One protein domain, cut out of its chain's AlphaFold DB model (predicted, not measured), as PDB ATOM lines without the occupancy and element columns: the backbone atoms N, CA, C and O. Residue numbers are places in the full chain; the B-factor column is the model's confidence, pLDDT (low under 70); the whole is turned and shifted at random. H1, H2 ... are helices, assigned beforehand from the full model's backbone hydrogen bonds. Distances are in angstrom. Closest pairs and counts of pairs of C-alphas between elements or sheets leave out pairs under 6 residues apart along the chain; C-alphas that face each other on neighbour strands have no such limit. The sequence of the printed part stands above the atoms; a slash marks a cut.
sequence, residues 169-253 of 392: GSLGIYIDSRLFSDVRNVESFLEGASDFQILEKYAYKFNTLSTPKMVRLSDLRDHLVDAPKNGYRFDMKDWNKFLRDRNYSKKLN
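AT A GLANCE: This is residues 169 to 253 of the 392 residues of the protein "RNA-dependent RNA polymerase" of Aplosporella prunicola CBS 121167 (UniProt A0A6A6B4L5). A helical hairpin, H1 and H2, runs along the long axis, with H4 set off from it so that the three helices' centres make a triangle, and a long loop runs out beyond the end of H2, where residues 179 to 188 stick out free. The short helix H3 follows H2 after a tight link of one residue, and a short antiparallel pairing of residues 174 to 175 with residues 232 to 233 ties the stretch before H1, residues 169 to 196, to the link between H3 and H4. The printed part has 85 residues with four named helices, in the order H1, H2, H3, H4, and no named strand; the class is all helix, though only 38 of the 85 residues are in named elements. It is only just loose, close to compact, with a radius of gyration of the C-alphas of 14.5 A, and a rod in outline, spanning 48 by 21 by 19 A.

HOW THE PARTS SIT: From Gly 169, residues 169 to 196 hold no named element; their C-alphas lie 6 to 27 A from the mean of all C-alphas. Residues 174 to 175 pair, antiparallel, with residues 232 to 233. H1, residues 197 to 206, touches H2, residues 212 to 225, with 5 pairs of C-alphas within 8 A; H2 does so with residues 214 to 218 alone. The closest C-alphas of the two are those of Leu 199 and Leu 217, 6.6 A apart. They form a hairpin, opposite ways at a shallow tilt of 18 degrees. H3, residues 227 to 230, and H2 meet only through their link. H4, residues 236 to 245, is apart from H1, H2 and H3, and H3 is apart from H1. Every O i to N i+4 pair is within hydrogen-bond range in H1 and H4, and 9 of 10 are in H2; H3 is too short for such a pair, and its one O i to N i+3 pair is within range.

IN THESE COORDINATES: H1 begins at C-alpha 197, at (-10.905, 41.102, -26.475), and measures 14.6 A from first to last C-alpha. H2, the longest helix by residues, measures 20.2 A from C-alpha 212, at (-20.114, 56.458, -26.448), to C-alpha 225. H3 measures 5.2 A. H4 measures 14.1 A and ends at C-alpha 245, at (-9.960, 57.517, -36.671).

THE WHOLE: The two C-alphas farthest apart are those of Ser 181 and Asn 207, at 48.0 A. Without residues 179 to 188, which stand free, the body of 75 residues spans 41 by 20 by 20 A, with a radius of gyration of 12.6 A. The printed part has no cut, and the links H1 to H2, H2 to H3 and H3 to H4 are tight. The mean pLDDT of the printed part is 81.6; in this model the residues under 70 are 184 to 196.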
ATOM      1  N   GLY A 169     -22.204  52.181 -42.460       87.00
ATOM      2  CA  GLY A 169     -21.126  53.009 -43.001       87.00
ATOM      3  C   GLY A 169     -20.387  53.764 -41.896       87.00
ATOM      4  O   GLY A 169     -19.154  53.816 -41.876       87.00
ATOM      5  N   SER A 170     -21.124  54.254 -40.898       86.94
ATOM      6  CA  SER A 170     -20.558  54.897 -39.708       86.94
ATOM      7  C   SER A 170     -19.701  53.964 -38.840       86.94
ATOM      8  O   SER A 170     -18.863  54.452 -38.072       86.94
ATOM      9  N   LEU A 171     -19.853  52.642 -38.967       87.50
ATOM     10  CA  LEU A 171     -19.022  51.624 -38.314       87.50
ATOM     11  C   LEU A 171     -17.846  51.169 -39.191       87.50
ATOM     12  O   LEU A 171     -16.943  50.499 -38.697       87.50
ATOM     13  N   GLY A 172     -17.807  51.587 -40.459       87.56
ATOM     14  CA  GLY A 172     -16.825  51.121 -41.438       87.56
ATOM     15  C   GLY A 172     -17.125  49.723 -41.980       87.56
ATOM     16  O   GLY A 172     -16.223  49.090 -42.514       87.56
ATOM     17  N   ILE A 173     -18.364  49.246 -41.829       87.81
ATOM     18  CA  ILE A 173     -18.825  47.971 -42.380       87.81
ATOM     19  C   ILE A 173     -19.362  48.215 -43.791       87.81
ATOM     20  O   ILE A 173     -20.144  49.142 -44.010       87.81
ATOM     21  N   TYR A 174     -18.976  47.363 -44.738       86.69
ATOM     22  CA  TYR A 174     -19.520  47.350 -46.097       86.69
ATOM     23  C   TYR A 174     -20.235  46.030 -46.384       86.69
ATOM     24  O   TYR A 174     -19.854  44.980 -45.866       86.69
ATOM     25  N   ILE A 175     -21.290  46.095 -47.198       86.56
ATOM     26  CA  ILE A 175     -22.083  44.929 -47.600       86.56
ATOM     27  C   ILE A 175     -21.573  44.442 -48.957       86.56
ATOM     28  O   ILE A 175     -21.584  45.189 -49.936       86.56
ATOM     29  N   ASP A 176     -21.140  43.188 -49.017       82.56
ATOM     30  CA  ASP A 176     -20.811  42.493 -50.256       82.56
ATOM     31  C   ASP A 176     -22.056  41.769 -50.777       82.56
ATOM     32  O   ASP A 176     -22.375  40.661 -50.354       82.56
ATOM     33  N   SER A 177     -22.787  42.421 -51.682       83.69
ATOM     34  CA  SER A 177     -24.041  41.912 -52.251       83.69
ATOM     35  C   SER A 177     -23.851  41.082 -53.527       83.69
ATOM     36  O   SER A 177     -24.802  40.917 -54.292       83.69
ATOM     37  N   ARG A 178     -22.627  40.622 -53.825       82.38
ATOM     38  CA  ARG A 178     -22.363  39.790 -55.011       82.38
ATOM     39  C   ARG A 178     -23.108  38.462 -54.899       82.38
ATOM     40  O   ARG A 178     -23.136  37.846 -53.835       82.38
ATOM     41  N   LEU A 179     -23.679  38.001 -56.009       80.94
ATOM     42  CA  LEU A 179     -24.301  36.682 -56.060       80.94
ATOM     43  C   LEU A 179     -23.225  35.599 -56.024       80.94
ATOM     44  O   LEU A 179     -22.109  35.796 -56.502       80.94
ATOM     45  N   PHE A 180     -23.578  34.423 -55.502       75.12
ATOM     46  CA  PHE A 180     -22.658  33.285 -55.439       75.12
ATOM     47  C   PHE A 180     -22.086  32.913 -56.818       75.12
ATOM     48  O   PHE A 180     -20.917  32.555 -56.918       75.12
ATOM     49  N   SER A 181     -22.876  33.077 -57.887       79.62
ATOM     50  CA  SER A 181     -22.446  32.876 -59.281       79.62
ATOM     51  C   SER A 181     -21.226  33.708 -59.679       79.62
ATOM     52  O   SER A 181     -20.472  33.315 -60.566       79.62
ATOM     53  N   ASP A 182     -21.024  34.846 -59.019       79.12
ATOM     54  CA  ASP A 182     -20.011  35.835 -59.374       79.12
ATOM     55  C   ASP A 182     -18.749  35.695 -58.501       79.12
ATOM     56  O   ASP A 182     -17.743  36.382 -58.717       79.12
ATOM     57  N   VAL A 183     -18.771  34.792 -57.511       73.56
ATOM     58  CA  VAL A 183     -17.670  34.556 -56.572       73.56
ATOM     59  C   VAL A 183     -16.719  33.503 -57.138       73.56
ATOM     60  O   VAL A 183     -16.979  32.306 -57.106       73.56
ATOM     61  N   ARG A 184     -15.560  33.952 -57.637       68.94
ATOM     62  CA  ARG A 184     -14.520  33.070 -58.206       68.94
ATOM     63  C   ARG A 184     -13.608  32.408 -57.164       68.94
ATOM     64  O   ARG A 184     -12.932  31.443 -57.497       68.94
ATOM     65  N   ASN A 185     -13.542  32.936 -55.938       66.50
ATOM     66  CA  ASN A 185     -12.682  32.426 -54.865       66.50
ATOM     67  C   ASN A 185     -13.371  32.564 -53.495       66.50
ATOM     68  O   ASN A 185     -13.614  33.676 -53.021       66.50
ATOM     69  N   VAL A 186     -13.653  31.420 -52.870       61.22
ATOM     70  CA  VAL A 186     -14.387  31.299 -51.601       61.22
ATOM     71  C   VAL A 186     -13.514  31.638 -50.385       61.22
ATOM     72  O   VAL A 186     -14.033  32.140 -49.394       61.22
ATOM     73  N   GLU A 187     -12.193  31.450 -50.450       58.78
ATOM     74  CA  GLU A 187     -11.297  31.674 -49.300       58.78
ATOM     75  C   GLU A 187     -11.252  33.149 -48.887       58.78
ATOM     76  O   GLU A 187     -11.355  33.471 -47.706       58.78
ATOM     77  N   SER A 188     -11.252  34.064 -49.863       56.03
ATOM     78  CA  SER A 188     -11.340  35.510 -49.604       56.03
ATOM     79  C   SER A 188     -12.673  35.954 -48.984       56.03
ATOM     80  O   SER A 188     -12.819  37.115 -48.599       56.03
ATOM     81  N   PHE A 189     -13.677  35.071 -48.901       53.50
ATOM     82  CA  PHE A 189     -14.967  35.353 -48.270       53.50
ATOM     83  C   PHE A 189     -14.939  35.189 -46.739       53.50
ATOM     84  O   PHE A 189     -15.746  35.808 -46.054       53.50
ATOM     85  N   LEU A 190     -13.997  34.410 -46.190       53.66
ATOM     86  CA  LEU A 190     -14.031  33.952 -44.791       53.66
ATOM     87  C   LEU A 190     -13.129  34.742 -43.824       53.66
ATOM     88  O   LEU A 190     -13.122  34.469 -42.623       53.66
ATOM     89  N   GLU A 191     -12.380  35.730 -44.310       53.78
ATOM     90  CA  GLU A 191     -11.476  36.535 -43.482       53.78
ATOM     91  C   GLU A 191     -12.236  37.655 -42.746       53.78
ATOM     92  O   GLU A 191     -12.405  38.762 -43.254       53.78
ATOM     93  N   GLY A 192     -12.710  37.365 -41.531       54.69
ATOM     94  CA  GLY A 192     -13.274  38.354 -40.606       54.69
ATOM     95  C   GLY A 192     -12.332  38.656 -39.438       54.69
ATOM     96  O   GLY A 192     -11.731  37.747 -38.860       54.69
ATOM     97  N   ALA A 193     -12.208  39.930 -39.054       52.91
ATOM     98  CA  ALA A 193     -11.473  40.318 -37.849       52.91
ATOM     99  C   ALA A 193     -12.221  39.849 -36.584       52.91
ATOM    100  O   ALA A 193     -13.374  40.211 -36.362       52.91
ATOM    101  N   SER A 194     -11.565  39.049 -35.737       52.41
ATOM    102  CA  SER A 194     -12.196  38.366 -34.592       52.41
ATOM    103  C   SER A 194     -11.689  38.805 -33.210       52.41
ATOM    104  O   SER A 194     -12.052  38.199 -32.200       52.41
ATOM    105  N   ASP A 195     -10.886  39.873 -33.109       55.75
ATOM    106  CA  ASP A 195     -10.319  40.292 -31.818       55.75
ATOM    107  C   ASP A 195     -11.226  41.254 -31.024       55.75
ATOM    108  O   ASP A 195     -10.954  42.446 -30.856       55.75
ATOM    109  N   PHE A 196     -12.316  40.712 -30.475       66.56
ATOM    110  CA  PHE A 196     -13.207  41.441 -29.562       66.56
ATOM    111  C   PHE A 196     -12.701  41.495 -28.114       66.56
ATOM    112  O   PHE A 196     -13.389  42.040 -27.247       66.56
ATOM    113  N   GLN A 197     -11.488  41.004 -27.822       73.06
ATOM    114  CA  GLN A 197     -10.905  41.102 -26.475       73.06
ATOM    115  C   GLN A 197     -10.678  42.559 -26.046       73.06
ATOM    116  O   GLN A 197     -10.522  42.849 -24.858       73.06
ATOM    117  N   ILE A 198     -10.660  43.494 -27.001       82.69
ATOM    118  CA  ILE A 198     -10.532  44.919 -26.714       82.69
ATOM    119  C   ILE A 198     -11.718  45.448 -25.895       82.69
ATOM    120  O   ILE A 198     -11.495  46.256 -24.999       82.69
ATOM    121  N   LEU A 199     -12.949  44.970 -26.132       86.81
ATOM    122  CA  LEU A 199     -14.150  45.467 -25.449       86.81
ATOM    123  C   LEU A 199     -14.060  45.191 -23.946       86.81
ATOM    124  O   LEU A 199     -14.227  46.101 -23.139       86.81
ATOM    125  N   GLU A 200     -13.673  43.968 -23.581       90.00
ATOM    126  CA  GLU A 200     -13.431  43.574 -22.191       90.00
ATOM    127  C   GLU A 200     -12.340  44.438 -21.536       90.00
ATOM    128  O   GLU A 200     -12.528  44.970 -20.444       90.00
ATOM    129  N   LYS A 201     -11.209  44.641 -22.222       90.44
ATOM    130  CA  LYS A 201     -10.097  45.456 -21.708       90.44
ATOM    131  C   LYS A 201     -10.482  46.927 -21.518       90.44
ATOM    132  O   LYS A 201     -10.020  47.559 -20.567       90.44
ATOM    133  N   TYR A 202     -11.311  47.484 -22.403       90.44
ATOM    134  CA  TYR A 202     -11.841  48.840 -22.253       90.44
ATOM    135  C   TYR A 202     -12.822  48.936 -21.089       90.44
ATOM    136  O   TYR A 202     -12.653  49.816 -20.245       90.44
ATOM    137  N   ALA A 203     -13.800  48.028 -21.023       91.00
ATOM    138  CA  ALA A 203     -14.768  47.970 -19.931       91.00
ATOM    139  C   ALA A 203     -14.055  47.897 -18.578       91.00
ATOM    140  O   ALA A 203     -14.383  48.642 -17.660       91.00
ATOM    141  N   TYR A 204     -13.016  47.065 -18.494       92.69
ATOM    142  CA  TYR A 204     -12.181  46.925 -17.311       92.69
ATOM    143  C   TYR A 204     -11.400  48.203 -16.971       92.69
ATOM    144  O   TYR A 204     -11.431  48.657 -15.830       92.69
ATOM    145  N   LYS A 205     -10.711  48.813 -17.946       90.81
ATOM    146  CA  LYS A 205      -9.886  50.011 -17.712       90.81
ATOM    147  C   LYS A 205     -10.712  51.224 -17.281       90.81
ATOM    148  O   LYS A 205     -10.271  51.983 -16.427       90.81
ATOM    149  N   PHE A 206     -11.866  51.436 -17.910       89.88
ATOM    150  CA  PHE A 206     -12.716  52.603 -17.653       89.88
ATOM    151  C   PHE A 206     -13.834  52.325 -16.641       89.88
ATOM    152  O   PHE A 206     -14.570  53.244 -16.295       89.88
ATOM    153  N   ASN A 207     -13.963  51.076 -16.185       92.12
ATOM    154  CA  ASN A 207     -14.987  50.608 -15.254       92.12
ATOM    155  C   ASN A 207     -16.416  51.024 -15.653       92.12
ATOM    156  O   ASN A 207     -17.195  51.518 -14.842       92.12
ATOM    157  N   THR A 208     -16.744  50.894 -16.939       89.88
ATOM    158  CA  THR A 208     -18.026  51.351 -17.492       89.88
ATOM    159  C   THR A 208     -18.364  50.644 -18.800       89.88
ATOM    160  O   THR A 208     -17.482  50.336 -19.603       89.88
ATOM    161  N   LEU A 209     -19.660  50.441 -19.037       86.50
ATOM    162  CA  LEU A 209     -20.209  49.911 -20.290       86.50
ATOM    163  C   LEU A 209     -20.927  50.985 -21.124       86.50
ATOM    164  O   LEU A 209     -21.249  50.753 -22.284       86.50
ATOM    165  N   SER A 210     -21.155  52.173 -20.562       85.88
ATOM    166  CA  SER A 210     -22.125  53.139 -21.104       85.88
ATOM    167  C   SER A 210     -21.494  54.296 -21.880       85.88
ATOM    168  O   SER A 210     -22.198  55.191 -22.338       85.88
ATOM    169  N   THR A 211     -20.167  54.328 -22.031       89.19
ATOM    170  CA  THR A 211     -19.523  55.426 -22.770       89.19
ATOM    171  C   THR A 211     -19.831  55.339 -24.269       89.19
ATOM    172  O   THR A 211     -19.909  54.237 -24.814       89.19
ATOM    173  N   PRO A 212     -19.887  56.470 -25.000       88.38
ATOM    174  CA  PRO A 212     -20.114  56.458 -26.448       88.38
ATOM    175  C   PRO A 212     -19.077  55.663 -27.258       88.38
ATOM    176  O   PRO A 212     -19.322  55.329 -28.416       88.38
ATOM    177  N   LYS A 213     -17.895  55.397 -26.687       88.62
ATOM    178  CA  LYS A 213     -16.888  54.502 -27.273       88.62
ATOM    179  C   LYS A 213     -17.249  53.028 -27.045       88.62
ATOM    180  O   LYS A 213     -17.205  52.239 -27.981       88.62
ATOM    181  N   MET A 214     -17.668  52.667 -25.831       88.62
ATOM    182  CA  MET A 214     -18.102  51.302 -25.501       88.62
ATOM    183  C   MET A 214     -19.361  50.882 -26.253       88.62
ATOM    184  O   MET A 214     -19.409  49.779 -26.795       88.62
ATOM    185  N   VAL A 215     -20.341  51.782 -26.350       89.00
ATOM    186  CA  VAL A 215     -21.570  51.542 -27.116       89.00
ATOM    187  C   VAL A 215     -21.230  51.253 -28.579       89.00
ATOM    188  O   VAL A 215     -21.633  50.216 -29.085       89.00
ATOM    189  N   ARG A 216     -20.366  52.063 -29.212       89.12
ATOM    190  CA  ARG A 216     -19.934  51.841 -30.606       89.12
ATOM    191  C   ARG A 216     -19.131  50.563 -30.824       89.12
ATOM    192  O   ARG A 216     -19.262  49.942 -31.871       89.12
ATOM    193  N   LEU A 217     -18.272  50.178 -29.878       89.06
ATOM    194  CA  LEU A 217     -17.580  48.887 -29.948       89.06
ATOM    195  C   LEU A 217     -18.568  47.721 -29.853       89.06
ATOM    196  O   LEU A 217     -18.393  46.721 -30.545       89.06
ATOM    197  N   SER A 218     -19.606  47.868 -29.029       88.50
ATOM    198  CA  SER A 218     -20.700  46.899 -28.948       88.50
ATOM    199  C   SER A 218     -21.505  46.878 -30.251       88.50
ATOM    200  O   SER A 218     -21.787  45.798 -30.751       88.50
ATOM    201  N   ASP A 219     -21.782  48.043 -30.860       88.25
ATOM    202  CA  ASP A 219     -22.475  48.152 -32.159       88.25
ATOM    203  C   ASP A 219     -21.712  47.408 -33.242       88.25
ATOM    204  O   ASP A 219     -22.278  46.566 -33.932       88.25
ATOM    205  N   LEU A 220     -20.412  47.664 -33.351       88.69
ATOM    206  CA  LEU A 220     -19.554  46.967 -34.297       88.69
ATOM    207  C   LEU A 220     -19.568  45.452 -34.051       88.69
ATOM    208  O   LEU A 220     -19.738  44.683 -34.988       88.69
ATOM    209  N   ARG A 221     -19.433  45.015 -32.795       86.50
ATOM    210  CA  ARG A 221     -19.448  43.592 -32.446       86.50
ATOM    211  C   ARG A 221     -20.754  42.909 -32.840       86.50
ATOM    212  O   ARG A 221     -20.696  41.841 -33.441       86.50
ATOM    213  N   ASP A 222     -21.890  43.496 -32.484       84.00
ATOM    214  CA  ASP A 222     -23.203  42.887 -32.702       84.00
ATOM    215  C   ASP A 222     -23.457  42.660 -34.203       84.00
ATOM    216  O   ASP A 222     -23.897  41.583 -34.584       84.00
ATOM    217  N   HIS A 223     -23.054  43.597 -35.071       85.69
ATOM    218  CA  HIS A 223     -23.139  43.408 -36.526       85.69
ATOM    219  C   HIS A 223     -22.140  42.371 -37.056       85.69
ATOM    220  O   HIS A 223     -22.455  41.621 -37.977       85.69
ATOM    221  N   LEU A 224     -20.929  42.311 -36.495       84.75
ATOM    222  CA  LEU A 224     -19.898  41.379 -36.957       84.75
ATOM    223  C   LEU A 224     -20.173  39.918 -36.586       84.75
ATOM    224  O   LEU A 224     -19.671  39.027 -37.266       84.75
ATOM    225  N   VAL A 225     -20.986  39.656 -35.558       81.38
ATOM    226  CA  VAL A 225     -21.467  38.295 -35.257       81.38
ATOM    227  C   VAL A 225     -22.284  37.743 -36.428       81.38
ATOM    228  O   VAL A 225     -22.095  36.591 -36.815       81.38
ATOM    229  N   ASP A 226     -23.110  38.586 -37.044       78.25
ATOM    230  CA  ASP A 226     -23.950  38.209 -38.181       78.25
ATOM    231  C   ASP A 226     -23.295  38.490 -39.542       78.25
ATOM    232  O   ASP A 226     -23.921  38.306 -40.590       78.25
ATOM    233  N   ALA A 227     -22.021  38.899 -39.559       81.50
ATOM    234  CA  ALA A 227     -21.306  39.202 -40.795       81.50
ATOM    235  C   ALA A 227     -21.318  38.054 -41.818       81.50
ATOM    236  O   ALA A 227     -21.607  38.333 -42.986       81.50
ATOM    237  N   PRO A 228     -21.105  36.777 -41.426       77.44
ATOM    238  CA  PRO A 228     -21.139  35.666 -42.376       77.44
ATOM    239  C   PRO A 228     -22.506  35.471 -43.044       77.44
ATOM    240  O   PRO A 228     -22.565  35.017 -44.183       77.44
ATOM    241  N   LYS A 229     -23.601  35.812 -42.348       80.00
ATOM    242  CA  LYS A 229     -24.978  35.660 -42.849       80.00
ATOM    243  C   LYS A 229     -25.395  36.827 -43.745       80.00
ATOM    244  O   LYS A 229     -26.133  36.626 -44.703       80.00
ATOM    245  N   ASN A 230     -24.913  38.031 -43.440       82.31
ATOM    246  CA  ASN A 230     -25.331  39.264 -44.110       82.31
ATOM    247  C   ASN A 230     -24.352  39.763 -45.187       82.31
ATOM    248  O   ASN A 230     -24.567  40.828 -45.765       82.31
ATOM    249  N   GLY A 231     -23.259  39.035 -45.441       81.56
ATOM    250  CA  GLY A 231     -22.223  39.460 -46.387       81.56
ATOM    251  C   GLY A 231     -21.478  40.714 -45.925       81.56
ATOM    252  O   GLY A 231     -20.962  41.469 -46.750       81.56
ATOM    253  N   TYR A 232     -21.442  40.977 -44.616       86.56
ATOM    254  CA  TYR A 232     -20.701  42.115 -44.089       86.56
ATOM    255  C   TYR A 232     -19.213  41.844 -44.160       86.56
ATOM    256  O   TYR A 232     -18.723  40.763 -43.832       86.56
ATOM    257  N   ARG A 233     -18.483  42.872 -44.557       84.56
ATOM    258  CA  ARG A 233     -17.046  42.823 -44.701       84.56
ATOM    259  C   ARG A 233     -16.411  43.855 -43.791       84.56
ATOM    260  O   ARG A 233     -16.841  45.008 -43.729       84.56
ATOM    261  N   PHE A 234     -15.411  43.387 -43.062       85.50
ATOM    262  CA  PHE A 234     -14.657  44.176 -42.110       85.50
ATOM    263  C   PHE A 234     -13.345  43.449 -41.815       85.50
ATOM    264  O   PHE A 234     -13.315  42.454 -41.080       85.50
ATOM    265  N   ASP A 235     -12.267  43.913 -42.437       84.00
ATOM    266  CA  ASP A 235     -10.960  43.274 -42.343       84.00
ATOM    267  C   ASP A 235     -10.074  43.924 -41.258       84.00
ATOM    268  O   ASP A 235     -10.455  44.844 -40.526       84.00
ATOM    269  N   MET A 236      -8.833  43.446 -41.134       83.06
ATOM    270  CA  MET A 236      -7.878  44.022 -40.182       83.06
ATOM    271  C   MET A 236      -7.430  45.451 -40.540       83.06
ATOM    272  O   MET A 236      -6.982  46.190 -39.655       83.06
ATOM    273  N   LYS A 237      -7.520  45.877 -41.804       86.50
ATOM    274  CA  LYS A 237      -7.248  47.264 -42.212       86.50
ATOM    275  C   LYS A 237      -8.388  48.168 -41.753       86.50
ATOM    276  O   LYS A 237      -8.105  49.218 -41.167       86.50
ATOM    277  N   ASP A 238      -9.632  47.731 -41.927       87.88
ATOM    278  CA  ASP A 238     -10.836  48.414 -41.449       87.88
ATOM    279  C   ASP A 238     -10.820  48.534 -39.930       87.88
ATOM    280  O   ASP A 238     -11.020  49.625 -39.398       87.88
ATOM    281  N   TRP A 239     -10.442  47.467 -39.223       87.19
ATOM    282  CA  TRP A 239     -10.247  47.491 -37.775       87.19
ATOM    283  C   TRP A 239      -9.223  48.540 -37.334       87.19
ATOM    284  O   TRP A 239      -9.480  49.381 -36.468       87.19
ATOM    285  N   ASN A 240      -8.041  48.532 -37.954       87.25
ATOM    286  CA  ASN A 240      -6.983  49.477 -37.618       87.25
ATOM    287  C   ASN A 240      -7.381  50.928 -37.915       87.25
ATOM    288  O   ASN A 240      -7.027  51.821 -37.137       87.25
ATOM    289  N   LYS A 241      -8.113  51.155 -39.011       90.25
ATOM    290  CA  LYS A 241      -8.692  52.450 -39.373       90.25
ATOM    291  C   LYS A 241      -9.762  52.869 -38.364       90.25
ATOM    292  O   LYS A 241      -9.683  53.973 -37.836       90.25
ATOM    293  N   PHE A 242     -10.685  51.974 -38.013       89.69
ATOM    294  CA  PHE A 242     -11.750  52.213 -37.043       89.69
ATOM    295  C   PHE A 242     -11.197  52.706 -35.704       89.69
ATOM    296  O   PHE A 242     -11.671  53.715 -35.175       89.69
ATOM    297  N   LEU A 243     -10.166  52.022 -35.193       88.81
ATOM    298  CA  LEU A 243      -9.512  52.375 -33.936       88.81
ATOM    299  C   LEU A 243      -8.778  53.719 -34.018       88.81
ATOM    300  O   LEU A 243      -8.893  54.530 -33.098       88.81
ATOM    301  N   ARG A 244      -8.029  53.960 -35.102       89.81
ATOM    302  CA  ARG A 244      -7.242  55.188 -35.292       89.81
ATOM    303  C   ARG A 244      -8.138  56.414 -35.427       89.81
ATOM    304  O   ARG A 244      -7.961  57.363 -34.675       89.81
ATOM    305  N   ASP A 245      -9.116  56.366 -36.325       90.88
ATOM    306  CA  ASP A 245      -9.960  57.517 -36.671       90.88
ATOM    307  C   ASP A 245     -10.833  57.972 -35.484       90.88
ATOM    308  O   ASP A 245     -11.311  59.103 -35.442       90.88
ATOM    309  N   ARG A 246     -11.029  57.098 -34.486       88.44
ATOM    310  CA  ARG A 246     -11.848  57.349 -33.286       88.44
ATOM    311  C   ARG A 246     -11.031  57.422 -31.989       88.44
ATOM    312  O   ARG A 246     -11.603  57.421 -30.893       88.44
ATOM    313  N   ASN A 247      -9.702  57.502 -32.090       89.44
ATOM    314  CA  ASN A 247      -8.782  57.621 -30.955       89.44
ATOM    315  C   ASN A 247      -8.987  56.527 -29.888       89.44
ATOM    316  O   ASN A 247      -9.118  56.814 -28.690       89.44
ATOM    317  N   TYR A 248      -9.052  55.264 -30.311       88.50
ATOM    318  CA  TYR A 248      -8.959  54.117 -29.410       88.50
ATOM    319  C   TYR A 248      -7.481  53.783 -29.149       88.50
ATOM    320  O   TYR A 248      -6.704  53.521 -30.064       88.50
ATOM    321  N   SER A 249      -7.090  53.742 -27.876       84.69
ATOM    322  CA  SER A 249      -5.852  53.098 -27.441       84.69
ATOM    323  C   SER A 249      -5.839  51.602 -27.776       84.69
ATOM    324  O   SER A 249      -6.778  50.872 -27.451       84.69
ATOM    325  N   LYS A 250      -4.734  51.151 -28.377       77.94
ATOM    326  CA  LYS A 250      -4.445  49.733 -28.653       77.94
ATOM    327  C   LYS A 250      -3.703  49.043 -27.506       77.94
ATOM    328  O   LYS A 250      -3.742  47.823 -27.388       77.94
ATOM    329  N   LYS A 251      -3.018  49.817 -26.656       83.25
ATOM    330  CA  LYS A 251      -2.245  49.304 -25.519       83.25
ATOM    331  C   LYS A 251      -3.123  49.330 -24.274       83.25
ATOM    332  O   LYS A 251      -3.261  50.363 -23.617       83.25
ATOM    333  N   LEU A 252      -3.745  48.194 -23.986       86.56
ATOM    334  CA  LEU A 252      -4.529  47.981 -22.775       86.56
ATOM    335  C   LEU A 252      -3.949  46.809 -22.003       86.56
ATOM    336  O   LEU A 252      -3.639  45.768 -22.587       86.56
ATOM    337  N   ASN A 253      -3.854  46.983 -20.691       87.81
ATOM    338  CA  ASN A 253      -3.449  45.914 -19.796       87.81
ATOM    339  C   ASN A 253      -4.498  44.799 -19.813       87.81
ATOM    340  O   ASN A 253      -5.693  45.037 -20.018       87.81
TER     341      ASN A 253